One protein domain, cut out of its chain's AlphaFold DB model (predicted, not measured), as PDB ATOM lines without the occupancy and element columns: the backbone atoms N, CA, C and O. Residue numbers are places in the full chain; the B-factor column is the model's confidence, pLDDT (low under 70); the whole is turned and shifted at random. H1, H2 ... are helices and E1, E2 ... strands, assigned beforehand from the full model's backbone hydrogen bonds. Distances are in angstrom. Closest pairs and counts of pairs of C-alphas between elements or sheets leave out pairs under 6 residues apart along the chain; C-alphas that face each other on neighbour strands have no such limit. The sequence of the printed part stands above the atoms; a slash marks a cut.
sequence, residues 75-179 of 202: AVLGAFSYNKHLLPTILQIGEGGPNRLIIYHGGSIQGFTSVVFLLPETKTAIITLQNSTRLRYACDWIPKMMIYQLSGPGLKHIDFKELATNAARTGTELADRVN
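What this domain is: This is residues 75 to 179 of the 202 residues of the protein "Beta-lactamase domain-containing protein" of Fusarium poae (UniProt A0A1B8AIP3). A small three-stranded antiparallel sheet forms a wall, with the long helix H2 packed along one face and the other face bare; H3 folds back beyond H2, away from the sheet, and H4 follows at the far end. The short H1 lies near H2 and H3, and the first printed residues, 75 to 76, pair antiparallel with residues 92 to 93 of the long link to the sheet. The printed part has 105 residues, with four named helices and three named strands in the order H1 E1 E2 E3 H2 H3 H4; the sheet's order is E1 - E2 - E3, and the class is mixed, helices and strands. It is compact, with a radius of gyration of the C-alphas of 14.1 A, yet elongated in outline, spanning 45 by 26 by 18 A.

How they stand to each other: Begin with the sheet, a meander, each strand the antiparallel neighbour of the one before: E1, residues 101 to 109, E2, residues 112 to 119, and E3, residues 124 to 130. In the hairpin of E1 and E2, at 172 degrees, look for N 105 and O 116, 3.0 A apart and within hydrogen-bond range; in the hairpin of E2 and E3, at 173 degrees, look for N 117 and O 126, 2.9 A apart. H2, residues 138 to 150, is on the sheet, two layers with the helix on one face, at a height over the sheet of 9.0 A. It lies over E2 and E3 and runs along the strands, at 11 degrees to E3 on the local plane; the closest C-alphas of H2 and E3 are those of Cys 139 and Thr 128, 5.5 A apart. H2, with residues 141 to 145 alone, only just touches H3, residues 160 to 170, with 3 pairs of C-alphas within 8 A, the closest those of Met 145 and Phe 160 at 7.5 A. These two form a helical hairpin, a shallow tilt of 19 degrees, opposite ways. H1, residues 82 to 85, is close to but not clearly touching H3, the closest C-alphas being those of Asn 83 and Ala 167, 7.0 A apart. H4, residues 174 to 179, and H3 meet only through their link. In H3 and H4 every O i to N i+4 pair is within hydrogen-bond range, in H2 7 of 9; H1 is too short for such a pair, and its 1 O i to N i+3 pair is within range.

Where its parts are: Find C-alpha 101 at (142.800, 167.479, 97.209); from there E1 runs 27.2 A to C-alpha 109. E2 is 23.9 A long and E3 20.0 A. Find C-alpha 138 at (147.928, 147.940, 86.136), where H2 begins its 18.3 A; H3 is 15.2 A long. H1 measures 5.9 A and H4 8.5 A, ending at C-alpha 179, (131.692, 140.609, 69.371).

The domain as a whole: The C-alphas farthest apart are those of Glu 121 and Asn 179, at 45.8 A. The printed part has no cut, and the link from H1 to E1, residues 86 to 100, is long. The mean pLDDT of the printed part is 86.4; look for values under 70 at residues 88 to 89 and 133 to 136.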
ATOM      1  N   ALA A  75     137.935 159.566  98.117       91.31
ATOM      2  CA  ALA A  75     137.196 159.696  96.868       91.31
ATOM      3  C   ALA A  75     137.317 158.462  95.978       91.31
ATOM      4  O   ALA A  75     138.216 157.630  96.104       91.31
ATOM      5  N   VAL A  76     136.407 158.389  95.018       88.88
ATOM      6  CA  VAL A  76     136.487 157.456  93.901       88.88
ATOM      7  C   VAL A  76     137.404 158.043  92.836       88.88
ATOM      8  O   VAL A  76     137.087 159.049  92.210       88.88
ATOM      9  N   LEU A  77     138.517 157.364  92.566       86.88
ATOM     10  CA  LEU A  77     139.535 157.818  91.608       86.88
ATOM     11  C   LEU A  77     139.441 157.075  90.268       86.88
ATOM     12  O   LEU A  77     140.423 156.562  89.743       86.88
ATOM     13  N   GLY A  78     138.226 156.925  89.742       76.75
ATOM     14  CA  GLY A  78     137.938 156.017  88.626       76.75
ATOM     15  C   GLY A  78     137.460 156.674  87.336       76.75
ATOM     16  O   GLY A  78     137.294 155.961  86.352       76.75
ATOM     17  N   ALA A  79     137.230 157.991  87.309       79.38
ATOM     18  CA  ALA A  79     136.511 158.642  86.208       79.38
ATOM     19  C   ALA A  79     137.139 158.381  84.821       79.38
ATOM     20  O   ALA A  79     136.417 158.100  83.859       79.38
ATOM     21  N   PHE A  80     138.473 158.375  84.744       80.06
ATOM     22  CA  PHE A  80     139.249 158.150  83.512       80.06
ATOM     23  C   PHE A  80     139.808 156.730  83.387       80.06
ATOM     24  O   PHE A  80     140.555 156.437  82.457       80.06
ATOM     25  N   SER A  81     139.480 155.846  84.329       79.19
ATOM     26  CA  SER A  81     139.979 154.476  84.329       79.19
ATOM     27  C   SER A  81     139.056 153.557  83.542       79.19
ATOM     28  O   SER A  81     137.844 153.563  83.747       79.19
ATOM     29  N   TYR A  82     139.631 152.683  82.720       77.00
ATOM     30  CA  TYR A  82     138.888 151.583  82.104       77.00
ATOM     31  C   TYR A  82     138.478 150.510  83.119       77.00
ATOM     32  O   TYR A  82     137.512 149.786  82.880       77.00
ATOM     33  N   ASN A  83     139.140 150.435  84.283       78.12
ATOM     34  CA  ASN A  83     138.772 149.492  85.343       78.12
ATOM     35  C   ASN A  83     137.349 149.735  85.873       78.12
ATOM     36  O   ASN A  83     136.743 148.805  86.394       78.12
ATOM     37  N   LYS A  84     136.769 150.930  85.674       75.50
ATOM     38  CA  LYS A  84     135.379 151.233  86.063       75.50
ATOM     39  C   LYS A  84     134.333 150.359  85.359       75.50
ATOM     40  O   LYS A  84     133.245 150.188  85.884       75.50
ATOM     41  N   HIS A  85     134.665 149.811  84.190       76.44
ATOM     42  CA  HIS A  85     133.793 148.905  83.433       76.44
ATOM     43  C   HIS A  85     134.044 147.428  83.753       76.44
ATOM     44  O   HIS A  85     133.375 146.552  83.216       76.44
ATOM     45  N   LEU A  86     135.054 147.142  84.578       76.44
ATOM     46  CA  LEU A  86     135.539 145.790  84.854       76.44
ATOM     47  C   LEU A  86     135.254 145.345  86.289       76.44
ATOM     48  O   LEU A  86     135.485 144.184  86.615       76.44
ATOM     49  N   LEU A  87     134.788 146.257  87.139       73.31
ATOM     50  CA  LEU A  87     134.472 145.996  88.536       73.31
ATOM     51  C   LEU A  87     132.977 146.222  88.774       73.31
ATOM     52  O   LEU A  87     132.435 147.213  88.285       73.31
ATOM     53  N   PRO A  88     132.320 145.366  89.574       65.62
ATOM     54  CA  PRO A  88     130.922 145.558  89.956       65.62
ATOM     55  C   PRO A  88     130.740 146.715  90.949       65.62
ATOM     56  O   PRO A  88     129.630 147.208  91.129       65.62
ATOM     57  N   THR A  89     131.816 147.151  91.613       69.19
ATOM     58  CA  THR A  89     131.778 148.193  92.641       69.19
ATOM     59  C   THR A  89     132.826 149.257  92.370       69.19
ATOM     60  O   THR A  89     133.960 148.981  91.975       69.19
ATOM     61  N   ILE A  90     132.430 150.500  92.612       72.75
ATOM     62  CA  ILE A  90     133.281 151.666  92.473       72.75
ATOM     63  C   ILE A  90     134.204 151.755  93.702       72.75
ATOM     64  O   ILE A  90     133.736 151.913  94.827       72.75
ATOM     65  N   LEU A  91     135.518 151.650  93.488       80.56
ATOM     66  CA  LEU A  91     136.509 151.653  94.566       80.56
ATOM     67  C   LEU A  91     136.766 153.071  95.104       80.56
ATOM     68  O   LEU A  91     137.268 153.934  94.377       80.56
ATOM     69  N   GLN A  92     136.468 153.282  96.385       87.44
ATOM     70  CA  GLN A  92     136.841 154.485  97.131       87.44
ATOM     71  C   GLN A  92     138.236 154.319  97.744       87.44
ATOM     72  O   GLN A  92     138.544 153.289  98.337       87.44
ATOM     73  N   ILE A  93     139.077 155.342  97.606       89.94
ATOM     74  CA  ILE A  93     140.460 155.366  98.090       89.94
ATOM     75  C   ILE A  93     140.614 156.468  99.142       89.94
ATOM     76  O   ILE A  93     140.024 157.539  99.004       89.94
ATOM     77  N   GLY A  94     141.430 156.211 100.171       88.50
ATOM     78  CA  GLY A  94     141.781 157.180 101.219       88.50
ATOM     79  C   GLY A  94     140.828 157.213 102.417       88.50
ATOM     80  O   GLY A  94     140.870 158.149 103.210       88.50
ATOM     81  N   GLU A  95     139.938 156.225 102.552       88.12
ATOM     82  CA  GLU A  95     139.007 156.141 103.685       88.12
ATOM     83  C   GLU A  95     139.776 155.895 104.992       88.12
ATOM     84  O   GLU A  95     140.610 154.992 105.057       88.12
ATOM     85  N   GLY A  96     139.508 156.715 106.012       83.75
ATOM     86  CA  GLY A  96     140.270 156.742 107.269       83.75
ATOM     87  C   GLY A  96     141.510 157.648 107.242       83.75
ATOM     88  O   GLY A  96     142.086 157.909 108.292       83.75
ATOM     89  N   GLY A  97     141.894 158.161 106.068       86.81
ATOM     90  CA  GLY A  97     143.005 159.099 105.902       86.81
ATOM     91  C   GLY A  97     142.602 160.579 105.999       86.81
ATOM     92  O   GLY A  97     141.424 160.909 106.166       86.81
ATOM     93  N   PRO A  98     143.578 161.499 105.876       88.38
ATOM     94  CA  PRO A  98     143.329 162.938 105.876       88.38
ATOM     95  C   PRO A  98     142.562 163.399 104.629       88.38
ATOM     96  O   PRO A  98     142.792 162.908 103.522       88.38
ATOM     97  N   ASN A  99     141.717 164.419 104.802       91.69
ATOM     98  CA  ASN A  99     141.058 165.094 103.686       91.69
ATOM     99  C   ASN A  99     142.088 165.888 102.882       91.69
ATOM    100  O   ASN A  99     142.698 166.817 103.409       91.69
ATOM    101  N   ARG A 100     142.291 165.524 101.613       92.88
ATOM    102  CA  ARG A 100     143.279 166.172 100.739       92.88
ATOM    103  C   ARG A 100     142.766 166.254  99.314       92.88
ATOM    104  O   ARG A 100     142.176 165.298  98.815       92.88
ATOM    105  N   LEU A 101     143.046 167.366  98.642       94.94
ATOM    106  CA  LEU A 101     142.800 167.479  97.209       94.94
ATOM    107  C   LEU A 101     143.815 166.621  96.448       94.94
ATOM    108  O   LEU A 101     145.025 166.811  96.577       94.94
ATOM    109  N   ILE A 102     143.306 165.729  95.609       96.06
ATOM    110  CA  ILE A 102     144.072 165.014  94.599       96.06
ATOM    111  C   ILE A 102     143.697 165.534  93.212       96.06
ATOM    112  O   ILE A 102     142.522 165.695  92.871       96.06
ATOM    113  N   ILE A 103     144.717 165.803  92.407       96.75
ATOM    114  CA  ILE A 103     144.584 166.173  91.000       96.75
ATOM    115  C   ILE A 103     145.068 164.985  90.182       96.75
ATOM    116  O   ILE A 103     146.135 164.440  90.456       96.75
ATOM    117  N   TYR A 104     144.297 164.545  89.196       95.56
ATOM    118  CA  TYR A 104     144.622 163.323  88.477       95.56
ATOM    119  C   TYR A 104     144.175 163.332  87.024       95.56
ATOM    120  O   TYR A 104     143.212 163.999  86.651       95.56
ATOM    121  N   HIS A 105     144.864 162.552  86.197       93.75
ATOM    122  CA  HIS A 105     144.453 162.311  84.822       93.75
ATOM    123  C   HIS A 105     144.915 160.930  84.347       93.75
ATOM    124  O   HIS A 105     145.989 160.451  84.722       93.75
ATOM    125  N   GLY A 106     144.090 160.292  83.515       90.00
ATOM    126  CA  GLY A 106     144.394 159.033  82.841       90.00
ATOM    127  C   GLY A 106     144.516 159.245  81.335       90.00
ATOM    128  O   GLY A 106     143.703 159.937  80.732       90.00
ATOM    129  N   GLY A 107     145.546 158.668  80.729       87.75
ATOM    130  CA  GLY A 107     145.811 158.703  79.296       87.75
ATOM    131  C   GLY A 107     145.870 157.291  78.727       87.75
ATOM    132  O   GLY A 107     146.364 156.363  79.369       87.75
ATOM    133  N   SER A 108     145.351 157.129  77.514       85.25
ATOM    134  CA  SER A 108     145.367 155.856  76.806       85.25
ATOM    135  C   SER A 108     145.477 156.079  75.307       85.25
ATOM    136  O   SER A 108     144.700 156.836  74.730       85.25
ATOM    137  N   ILE A 109     146.424 155.382  74.692       86.06
ATOM    138  CA  ILE A 109     146.517 155.167  73.249       86.06
ATOM    139  C   ILE A 109     146.798 153.680  73.008       86.06
ATOM    140  O   ILE A 109     147.195 152.956  73.920       86.06
ATOM    141  N   GLN A 110     146.602 153.191  71.783       82.25
ATOM    142  CA  GLN A 110     146.832 151.775  71.487       82.25
ATOM    143  C   GLN A 110     148.263 151.361  71.881       82.25
ATOM    144  O   GLN A 110     149.241 151.916  71.385       82.25
ATOM    145  N   GLY A 111     148.374 150.393  72.793       84.44
ATOM    146  CA  GLY A 111     149.654 149.882  73.292       84.44
ATOM    147  C   GLY A 111     150.290 150.679  74.436       84.44
ATOM    148  O   GLY A 111     151.244 150.179  75.023       84.44
ATOM    149  N   PHE A 112     149.767 151.855  74.809       88.44
ATOM    150  CA  PHE A 112     150.331 152.669  75.891       88.44
ATOM    151  C   PHE A 112     149.261 153.277  76.789       88.44
ATOM    152  O   PHE A 112     148.283 153.863  76.333       88.44
ATOM    153  N   THR A 113     149.481 153.193  78.094       89.25
ATOM    154  CA  THR A 113     148.611 153.807  79.096       89.25
ATOM    155  C   THR A 113     149.456 154.575  80.098       89.25
ATOM    156  O   THR A 113     150.607 154.222  80.359       89.25
ATOM    157  N   SER A 114     148.902 155.665  80.611       91.38
ATOM    158  CA  SER A 114     149.572 156.533  81.573       91.38
ATOM    159  C   SER A 114     148.577 157.017  82.611       91.38
ATOM    160  O   SER A 114     147.466 157.407  82.253       91.38
ATOM    161  N   VAL A 115     148.974 157.073  83.873       93.25
ATOM    162  CA  VAL A 115     148.176 157.699  84.930       93.25
ATOM    163  C   VAL A 115     149.090 158.563  85.779       93.25
ATOM    164  O   VAL A 115     150.188 158.142  86.151       93.25
ATOM    165  N   VAL A 116     148.621 159.769  86.087       95.56
ATOM    166  CA  VAL A 116     149.288 160.695  87.000       95.56
ATOM    167  C   VAL A 116     148.332 161.114  88.102       95.56
ATOM    168  O   VAL A 116     147.230 161.578  87.812       95.56
ATOM    169  N   PHE A 117     148.776 160.970  89.349       96.38
ATOM    170  CA  PHE A 117     148.119 161.463  90.556       96.38
ATOM    171  C   PHE A 117     149.046 162.469  91.246       96.38
ATOM    172  O   PHE A 117     150.212 162.167  91.498       96.38
ATOM    173  N   LEU A 118     148.531 163.653  91.559       97.56
ATOM    174  CA  LEU A 118     149.256 164.749  92.194       97.56
ATOM    175  C   LEU A 118     148.565 165.132  93.503       97.56
ATOM    176  O   LEU A 118     147.353 165.349  93.535       97.56
ATOM    177  N   LEU A 119     149.356 165.272  94.561       96.69
ATOM    178  CA  LEU A 119     148.959 165.832  95.850       96.69
ATOM    179  C   LEU A 119     149.786 167.106  96.075       96.69
ATOM    180  O   LEU A 119     150.893 167.025  96.616       96.69
ATOM    181  N   PRO A 120     149.293 168.284  95.646       95.81
ATOM    182  CA  PRO A 120     150.058 169.529  95.739       95.81
ATOM    183  C   PRO A 120     150.485 169.871  97.169       95.81
ATOM    184  O   PRO A 120     151.602 170.342  97.374       95.81
ATOM    185  N   GLU A 121     149.629 169.577  98.154       94.75
ATOM    186  CA  GLU A 121     149.872 169.869  99.572       94.75
ATOM    187  C   GLU A 121     151.109 169.137 100.118       94.75
ATOM    188  O   GLU A 121     151.911 169.724 100.837       94.75
ATOM    189  N   THR A 122     151.298 167.870  99.739       95.00
ATOM    190  CA  THR A 122     152.447 167.051 100.162       95.00
ATOM    191  C   THR A 122     153.566 167.028  99.126       95.00
ATOM    192  O   THR A 122     154.522 166.267  99.272       95.00
ATOM    193  N   LYS A 123     153.435 167.818  98.050       95.88
ATOM    194  CA  LYS A 123     154.325 167.808  96.880       95.88
ATOM    195  C   LYS A 123     154.594 166.397  96.348       95.88
ATOM    196  O   LYS A 123     155.708 166.064  95.956       95.88
ATOM    197  N   THR A 124     153.576 165.539  96.368       96.69
ATOM    198  CA  THR A 124     153.709 164.143  95.944       96.69
ATOM    199  C   THR A 124     153.159 163.970  94.537       96.69
ATOM    200  O   THR A 124     152.005 164.304  94.276       96.69
ATOM    201  N   ALA A 125     153.969 163.400  93.649       96.88
ATOM    202  CA  ALA A 125     153.544 162.956  92.330       96.88
ATOM    203  C   ALA A 125     153.701 161.438  92.226       96.88
ATOM    204  O   ALA A 125     154.754 160.892  92.546       96.88
ATOM    205  N   ILE A 126     152.659 160.764  91.751       96.62
ATOM    206  CA  ILE A 126     152.691 159.348  91.403       96.62
ATOM    207  C   ILE A 126     152.430 159.250  89.910       96.62
ATOM    208  O   ILE A 126     151.359 159.623  89.432       96.62
ATOM    209  N   ILE A 127     153.425 158.761  89.182       96.06
ATOM    210  CA  ILE A 127     153.417 158.681  87.725       96.06
ATOM    211  C   ILE A 127     153.572 157.216  87.356       96.06
ATOM    212  O   ILE A 127     154.501 156.544  87.797       96.06
ATOM    213  N   THR A 128     152.665 156.722  86.528       93.75
ATOM    214  CA  THR A 128     152.723 155.357  86.010       93.75
ATOM    215  C   THR A 128     152.606 155.390  84.502       93.75
ATOM    216  O   THR A 128     151.761 156.093  83.950       93.75
ATOM    217  N   LEU A 129     153.498 154.653  83.845       93.38
ATOM    218  CA  LEU A 129     153.554 154.490  82.400       93.38
ATOM    219  C   LEU A 129     153.597 152.992  82.111       93.38
ATOM    220  O   LEU A 129     154.396 152.265  82.698       93.38
ATOM    221  N   GLN A 130     152.748 152.531  81.205       90.75
ATOM    222  CA  GLN A 130     152.655 151.128  80.829       90.75
ATOM    223  C   GLN A 130     152.637 151.019  79.305       90.75
ATOM    224  O   GLN A 130     151.813 151.637  78.639       90.75
ATOM    225  N   ASN A 131     153.530 150.198  78.758       90.12
ATOM    226  CA  ASN A 131     153.722 149.950  77.322       90.12
ATOM    227  C   ASN A 131     153.023 148.668  76.839       90.12
ATOM    228  O   ASN A 131     153.503 147.970  75.944       90.12
ATOM    229  N   SER A 132     151.916 148.302  77.479       80.62
ATOM    230  CA  SER A 132     151.124 147.143  77.088       80.62
ATOM    231  C   SER A 132     149.658 147.335  77.450       80.62
ATOM    232  O   SER A 132     149.317 148.060  78.382       80.62
ATOM    233  N   THR A 133     148.778 146.642  76.737       68.00
ATOM    234  CA  THR A 133     147.329 146.611  77.012       68.00
ATOM    235  C   THR A 133     146.831 145.207  77.385       68.00
ATOM    236  O   THR A 133     145.680 145.042  77.783       68.00
ATOM    237  N   ARG A 134     147.706 144.192  77.297       59.88
ATOM    238  CA  ARG A 134     147.350 142.765  77.174       59.88
ATOM    239  C   ARG A 134     146.630 142.158  78.387       59.88
ATOM    240  O   ARG A 134     145.762 141.319  78.192       59.88
ATOM    241  N   LEU A 135     146.948 142.575  79.618       62.09
ATOM    242  CA  LEU A 135     146.284 142.093  80.848       62.09
ATOM    243  C   LEU A 135     145.816 143.237  81.762       62.09
ATOM    244  O   LEU A 135     145.745 143.098  82.979       62.09
ATOM    245  N   ARG A 136     145.396 144.327  81.105       65.50
ATOM    246  CA  ARG A 136     144.560 145.426  81.621       65.50
ATOM    247  C   ARG A 136     145.190 146.245  82.754       65.50
ATOM    248  O   ARG A 136     146.271 145.938  83.233       65.50
ATOM    249  N   TYR A 137     144.595 147.412  83.007       71.38
ATOM    250  CA  TYR A 137     145.227 148.659  83.477       71.38
ATOM    251  C   TYR A 137     145.909 148.581  84.860       71.38
ATOM    252  O   TYR A 137     145.460 149.213  85.816       71.38
ATOM    253  N   ALA A 138     147.035 147.869  84.976       80.00
ATOM    254  CA  ALA A 138     147.928 147.940  86.136       80.00
ATOM    255  C   ALA A 138     148.385 149.385  86.394       80.00
ATOM    256  O   ALA A 138     148.472 149.810  87.545       80.00
ATOM    257  N   CYS A 139     148.548 150.158  85.317       86.75
ATOM    258  CA  CYS A 139     148.793 151.594  85.340       86.75
ATOM    259  C   CYS A 139     147.784 152.384  86.195       86.75
ATOM    260  O   CYS A 139     148.130 153.423  86.727       86.75
ATOM    261  N   ASP A 140     146.549 151.914  86.371       86.44
ATOM    262  CA  ASP A 140     145.556 152.572  87.230       86.44
ATOM    263  C   ASP A 140     145.488 151.966  88.646       86.44
ATOM    264  O   ASP A 140     145.172 152.665  89.608       86.44
ATOM    265  N   TRP A 141     145.832 150.685  88.803       88.31
ATOM    266  CA  TRP A 141     145.851 150.003  90.103       88.31
ATOM    267  C   TRP A 141     146.986 150.479  91.006       88.31
ATOM    268  O   TRP A 141     146.757 150.827  92.165       88.31
ATOM    269  N   ILE A 142     148.201 150.533  90.463       90.31
ATOM    270  CA  ILE A 142     149.412 150.913  91.195       90.31
ATOM    271  C   ILE A 142     149.282 152.295  91.862       90.31
ATOM    272  O   ILE A 142     149.513 152.379  93.070       90.31
ATOM    273  N   PRO A 143     148.874 153.377  91.166       91.88
ATOM    274  CA  PRO A 143     148.790 154.686  91.804       91.88
ATOM    275  C   PRO A 143     147.709 154.736  92.890       91.88
ATOM    276  O   PRO A 143     147.897 155.403  93.906       91.88
ATOM    277  N   LYS A 144     146.612 153.980  92.749       91.25
ATOM    278  CA  LYS A 144     145.582 153.859  93.794       91.25
ATOM    279  C   LYS A 144     146.096 153.140  95.031       91.25
ATOM    280  O   LYS A 144     145.823 153.598  96.135       91.25
ATOM    281  N   MET A 145     146.861 152.062  94.854       92.25
ATOM    282  CA  MET A 145     147.531 151.365  95.957       92.25
ATOM    283  C   MET A 145     148.529 152.278  96.674       92.25
ATOM    284  O   MET A 145     148.600 152.275  97.899       92.25
ATOM    285  N   MET A 146     149.270 153.100  95.926       93.44
ATOM    286  CA  MET A 146     150.199 154.067  96.509       93.44
ATOM    287  C   MET A 146     149.470 155.163  97.299       93.44
ATOM    288  O   MET A 146     149.848 155.421  98.436       93.44
ATOM    289  N   ILE A 147     148.396 155.761  96.766       93.00
ATOM    290  CA  ILE A 147     147.581 156.730  97.529       93.00
ATOM    291  C   ILE A 147     146.964 156.082  98.763       93.00
ATOM    292  O   ILE A 147     146.957 156.695  99.829       93.00
ATOM    293  N   TYR A 148     146.462 154.853  98.633       92.38
ATOM    294  CA  TYR A 148     145.951 154.088  99.762       92.38
ATOM    295  C   TYR A 148     147.008 154.000 100.864       92.38
ATOM    296  O   TYR A 148     146.759 154.464 101.969       92.38
ATOM    297  N   GLN A 149     148.221 153.545 100.542       90.88
ATOM    298  CA  GLN A 149     149.298 153.428 101.522       90.88
ATOM    299  C   GLN A 149     149.723 154.780 102.120       90.88
ATOM    300  O   GLN A 149     149.982 154.876 103.318       90.88
ATOM    301  N   LEU A 150     149.772 155.839 101.305       90.56
ATOM    302  CA  LEU A 150     150.116 157.195 101.748       90.56
ATOM    303  C   LEU A 150     149.035 157.845 102.623       90.56
ATOM    304  O   LEU A 150     149.308 158.846 103.281       90.56
ATOM    305  N   SER A 151     147.823 157.288 102.655       87.12
ATOM    306  CA  SER A 151     146.723 157.818 103.466       87.12
ATOM    307  C   SER A 151     146.906 157.556 104.972       87.12
ATOM    308  O   SER A 151     146.189 158.153 105.770       87.12
ATOM    309  N   GLY A 152     147.903 156.755 105.372       83.81
ATOM    310  CA  GLY A 152     148.329 156.598 106.769       83.81
ATOM    311  C   GLY A 152     147.704 155.396 107.489       83.81
ATOM    312  O   GLY A 152     147.179 154.503 106.838       83.81
ATOM    313  N   PRO A 153     147.813 155.306 108.826       77.06
ATOM    314  CA  PRO A 153     147.204 154.226 109.608       77.06
ATOM    315  C   PRO A 153     145.676 154.382 109.726       77.06
ATOM    316  O   PRO A 153     145.152 155.484 109.612       77.06
ATOM    317  N   GLY A 154     144.959 153.286 110.009       73.44
ATOM    318  CA  GLY A 154     143.496 153.301 110.199       73.44
ATOM    319  C   GLY A 154     142.677 153.123 108.915       73.44
ATOM    320  O   GLY A 154     141.470 153.357 108.910       73.44
ATOM    321  N   LEU A 155     143.325 152.698 107.831       80.94
ATOM    322  CA  LEU A 155     142.673 152.483 106.545       80.94
ATOM    323  C   LEU A 155     141.706 151.311 106.608       80.94
ATOM    324  O   LEU A 155     142.020 150.238 107.129       80.94
ATOM    325  N   LYS A 156     140.560 151.485 105.956       83.94
ATOM    326  CA  LYS A 156     139.691 150.361 105.623       83.94
ATOM    327  C   LYS A 156     140.455 149.381 104.737       83.94
ATOM    328  O   LYS A 156     141.111 149.793 103.782       83.94
ATOM    329  N   HIS A 157     140.401 148.092 105.051       87.69
ATOM    330  CA  HIS A 157     141.079 147.084 104.243       87.69
ATOM    331  C   HIS A 157     140.505 147.053 102.817       87.69
ATOM    332  O   HIS A 157     139.288 147.050 102.633       87.69
ATOM    333  N   ILE A 158     141.392 147.023 101.821       88.94
ATOM    334  CA  ILE A 158     141.048 146.841 100.410       88.94
ATOM    335  C   ILE A 158     141.882 145.675  99.880       88.94
ATOM    336  O   ILE A 158     143.111 145.767  99.835       88.94
ATOM    337  N   ASP A 159     141.221 144.607  99.430       90.88
ATOM    338  CA  ASP A 159     141.902 143.510  98.744       90.88
ATOM    339  C   ASP A 159     142.145 143.874  97.271       90.88
ATOM    340  O   ASP A 159     141.399 143.524  96.353       90.88
ATOM    341  N   PHE A 160     143.222 144.624  97.034       89.50
ATOM    342  CA  PHE A 160     143.637 144.993  95.681       89.50
ATOM    343  C   PHE A 160     143.964 143.777  94.812       89.50
ATOM    344  O   PHE A 160     143.784 143.843  93.596       89.50
ATOM    345  N   LYS A 161     144.433 142.672  95.404       90.25
ATOM    346  CA  LYS A 161     144.790 141.463  94.657       90.25
ATOM    347  C   LYS A 161     143.532 140.798  94.120       90.25
ATOM    348  O   LYS A 161     143.488 140.474  92.933       90.25
ATOM    349  N   GLU A 162     142.519 140.618  94.958       90.31
ATOM    350  CA  GLU A 162     141.234 140.065  94.541       90.31
ATOM    351  C   GLU A 162     140.578 140.955  93.480       90.31
ATOM    352  O   GLU A 162     140.200 140.466  92.415       90.31
ATOM    353  N   LEU A 163     140.516 142.272  93.712       88.88
ATOM    354  CA  LEU A 163     139.930 143.221  92.762       88.88
ATOM    355  C   LEU A 163     140.653 143.214  91.410       88.88
ATOM    356  O   LEU A 163     140.005 143.144  90.363       88.88
ATOM    357  N   ALA A 164     141.987 143.237  91.415       87.50
ATOM    358  CA  ALA A 164     142.780 143.169  90.195       87.50
ATOM    359  C   ALA A 164     142.618 141.817  89.486       87.50
ATOM    360  O   ALA A 164     142.532 141.795  88.261       87.50
ATOM    361  N   THR A 165     142.515 140.710  90.227       87.75
ATOM    362  CA  THR A 165     142.291 139.364  89.668       87.75
ATOM    363  C   THR A 165     140.912 139.257  89.024       87.75
ATOM    364  O   THR A 165     140.787 138.789  87.893       87.75
ATOM    365  N   ASN A 166     139.874 139.748  89.704       86.69
ATOM    366  CA  ASN A 166     138.512 139.774  89.183       86.69
ATOM    367  C   ASN A 166     138.412 140.644  87.940       86.69
ATOM    368  O   ASN A 166     137.908 140.169  86.922       86.69
ATOM    369  N   ALA A 167     138.991 141.849  87.975       85.81
ATOM    370  CA  ALA A 167     139.123 142.660  86.781       85.81
ATOM    371  C   ALA A 167     139.835 141.837  85.701       85.81
ATOM    372  O   ALA A 167     139.218 141.575  84.676       85.81
ATOM    373  N   ALA A 168     141.050 141.330  85.935       85.88
ATOM    374  CA  ALA A 168     141.864 140.545  84.995       85.88
ATOM    375  C   ALA A 168     141.202 139.261  84.446       85.88
ATOM    376  O   ALA A 168     141.577 138.823  83.360       85.88
ATOM    377  N   ARG A 169     140.142 138.756  85.075       86.00
ATOM    378  CA  ARG A 169     139.232 137.757  84.499       86.00
ATOM    379  C   ARG A 169     138.149 138.394  83.618       86.00
ATOM    380  O   ARG A 169     138.101 138.143  82.426       86.00
ATOM    381  N   THR A 170     137.359 139.328  84.142       83.62
ATOM    382  CA  THR A 170     136.171 139.893  83.460       83.62
ATOM    383  C   THR A 170     136.413 140.467  82.066       83.62
ATOM    384  O   THR A 170     135.507 140.506  81.248       83.62
ATOM    385  N   GLY A 171     137.595 140.978  81.769       82.12
ATOM    386  CA  GLY A 171     137.913 141.532  80.451       82.12
ATOM    387  C   GLY A 171     138.845 140.696  79.584       82.12
ATOM    388  O   GLY A 171     139.221 141.204  78.537       82.12
ATOM    389  N   THR A 172     139.208 139.458  79.953       84.25
ATOM    390  CA  THR A 172     139.585 138.482  78.910       84.25
ATOM    391  C   THR A 172     138.360 138.172  78.058       84.25
ATOM    392  O   THR A 172     138.474 138.053  76.852       84.25
ATOM    393  N   GLU A 173     137.182 138.190  78.680       85.38
ATOM    394  CA  GLU A 173     135.874 138.010  78.044       85.38
ATOM    395  C   GLU A 173     135.375 139.262  77.297       85.38
ATOM    396  O   GLU A 173     134.345 139.213  76.636       85.38
ATOM    397  N   LEU A 174     136.034 140.424  77.432       81.12
ATOM    398  CA  LEU A 174     135.483 141.679  76.901       81.12
ATOM    399  C   LEU A 174     135.405 141.665  75.373       81.12
ATOM    400  O   LEU A 174     134.425 142.161  74.827       81.12
ATOM    401  N   ALA A 175     136.421 141.116  74.704       83.69
ATOM    402  CA  ALA A 175     136.431 141.021  73.248       83.69
ATOM    403  C   ALA A 175     135.271 140.149  72.752       83.69
ATOM    404  O   ALA A 175     134.531 140.578  71.870       83.69
ATOM    405  N   ASP A 176     135.064 138.995  73.389       89.88
ATOM    406  CA  ASP A 176     133.973 138.078  73.059       89.88
ATOM    407  C   ASP A 176     132.611 138.737  73.302       89.88
ATOM    408  O   ASP A 176     131.769 138.746  72.412       89.88
ATOM    409  N   ARG A 177     132.417 139.412  74.447       87.06
ATOM    410  CA  ARG A 177     131.167 140.143  74.730       87.06
ATOM    411  C   ARG A 177     130.881 141.246  73.715       87.06
ATOM    412  O   ARG A 177     129.737 141.399  73.301       87.06
ATOM    413  N   VAL A 178     131.896 142.025  73.332       88.19
ATOM    414  CA  VAL A 178     131.744 143.067  72.305       88.19
ATOM    415  C   VAL A 178     131.372 142.434  70.969       88.19
ATOM    416  O   VAL A 178     130.472 142.929  70.300       88.19
ATOM    417  N   ASN A 179     132.017 141.330  70.594       92.56
ATOM    418  CA  ASN A 179     131.692 140.609  69.371       92.56
ATOM    419  C   ASN A 179     130.252 140.070  69.388       92.56
ATOM    420  O   ASN A 179     129.520 140.256  68.422       92.56
TER     421      ASN A 179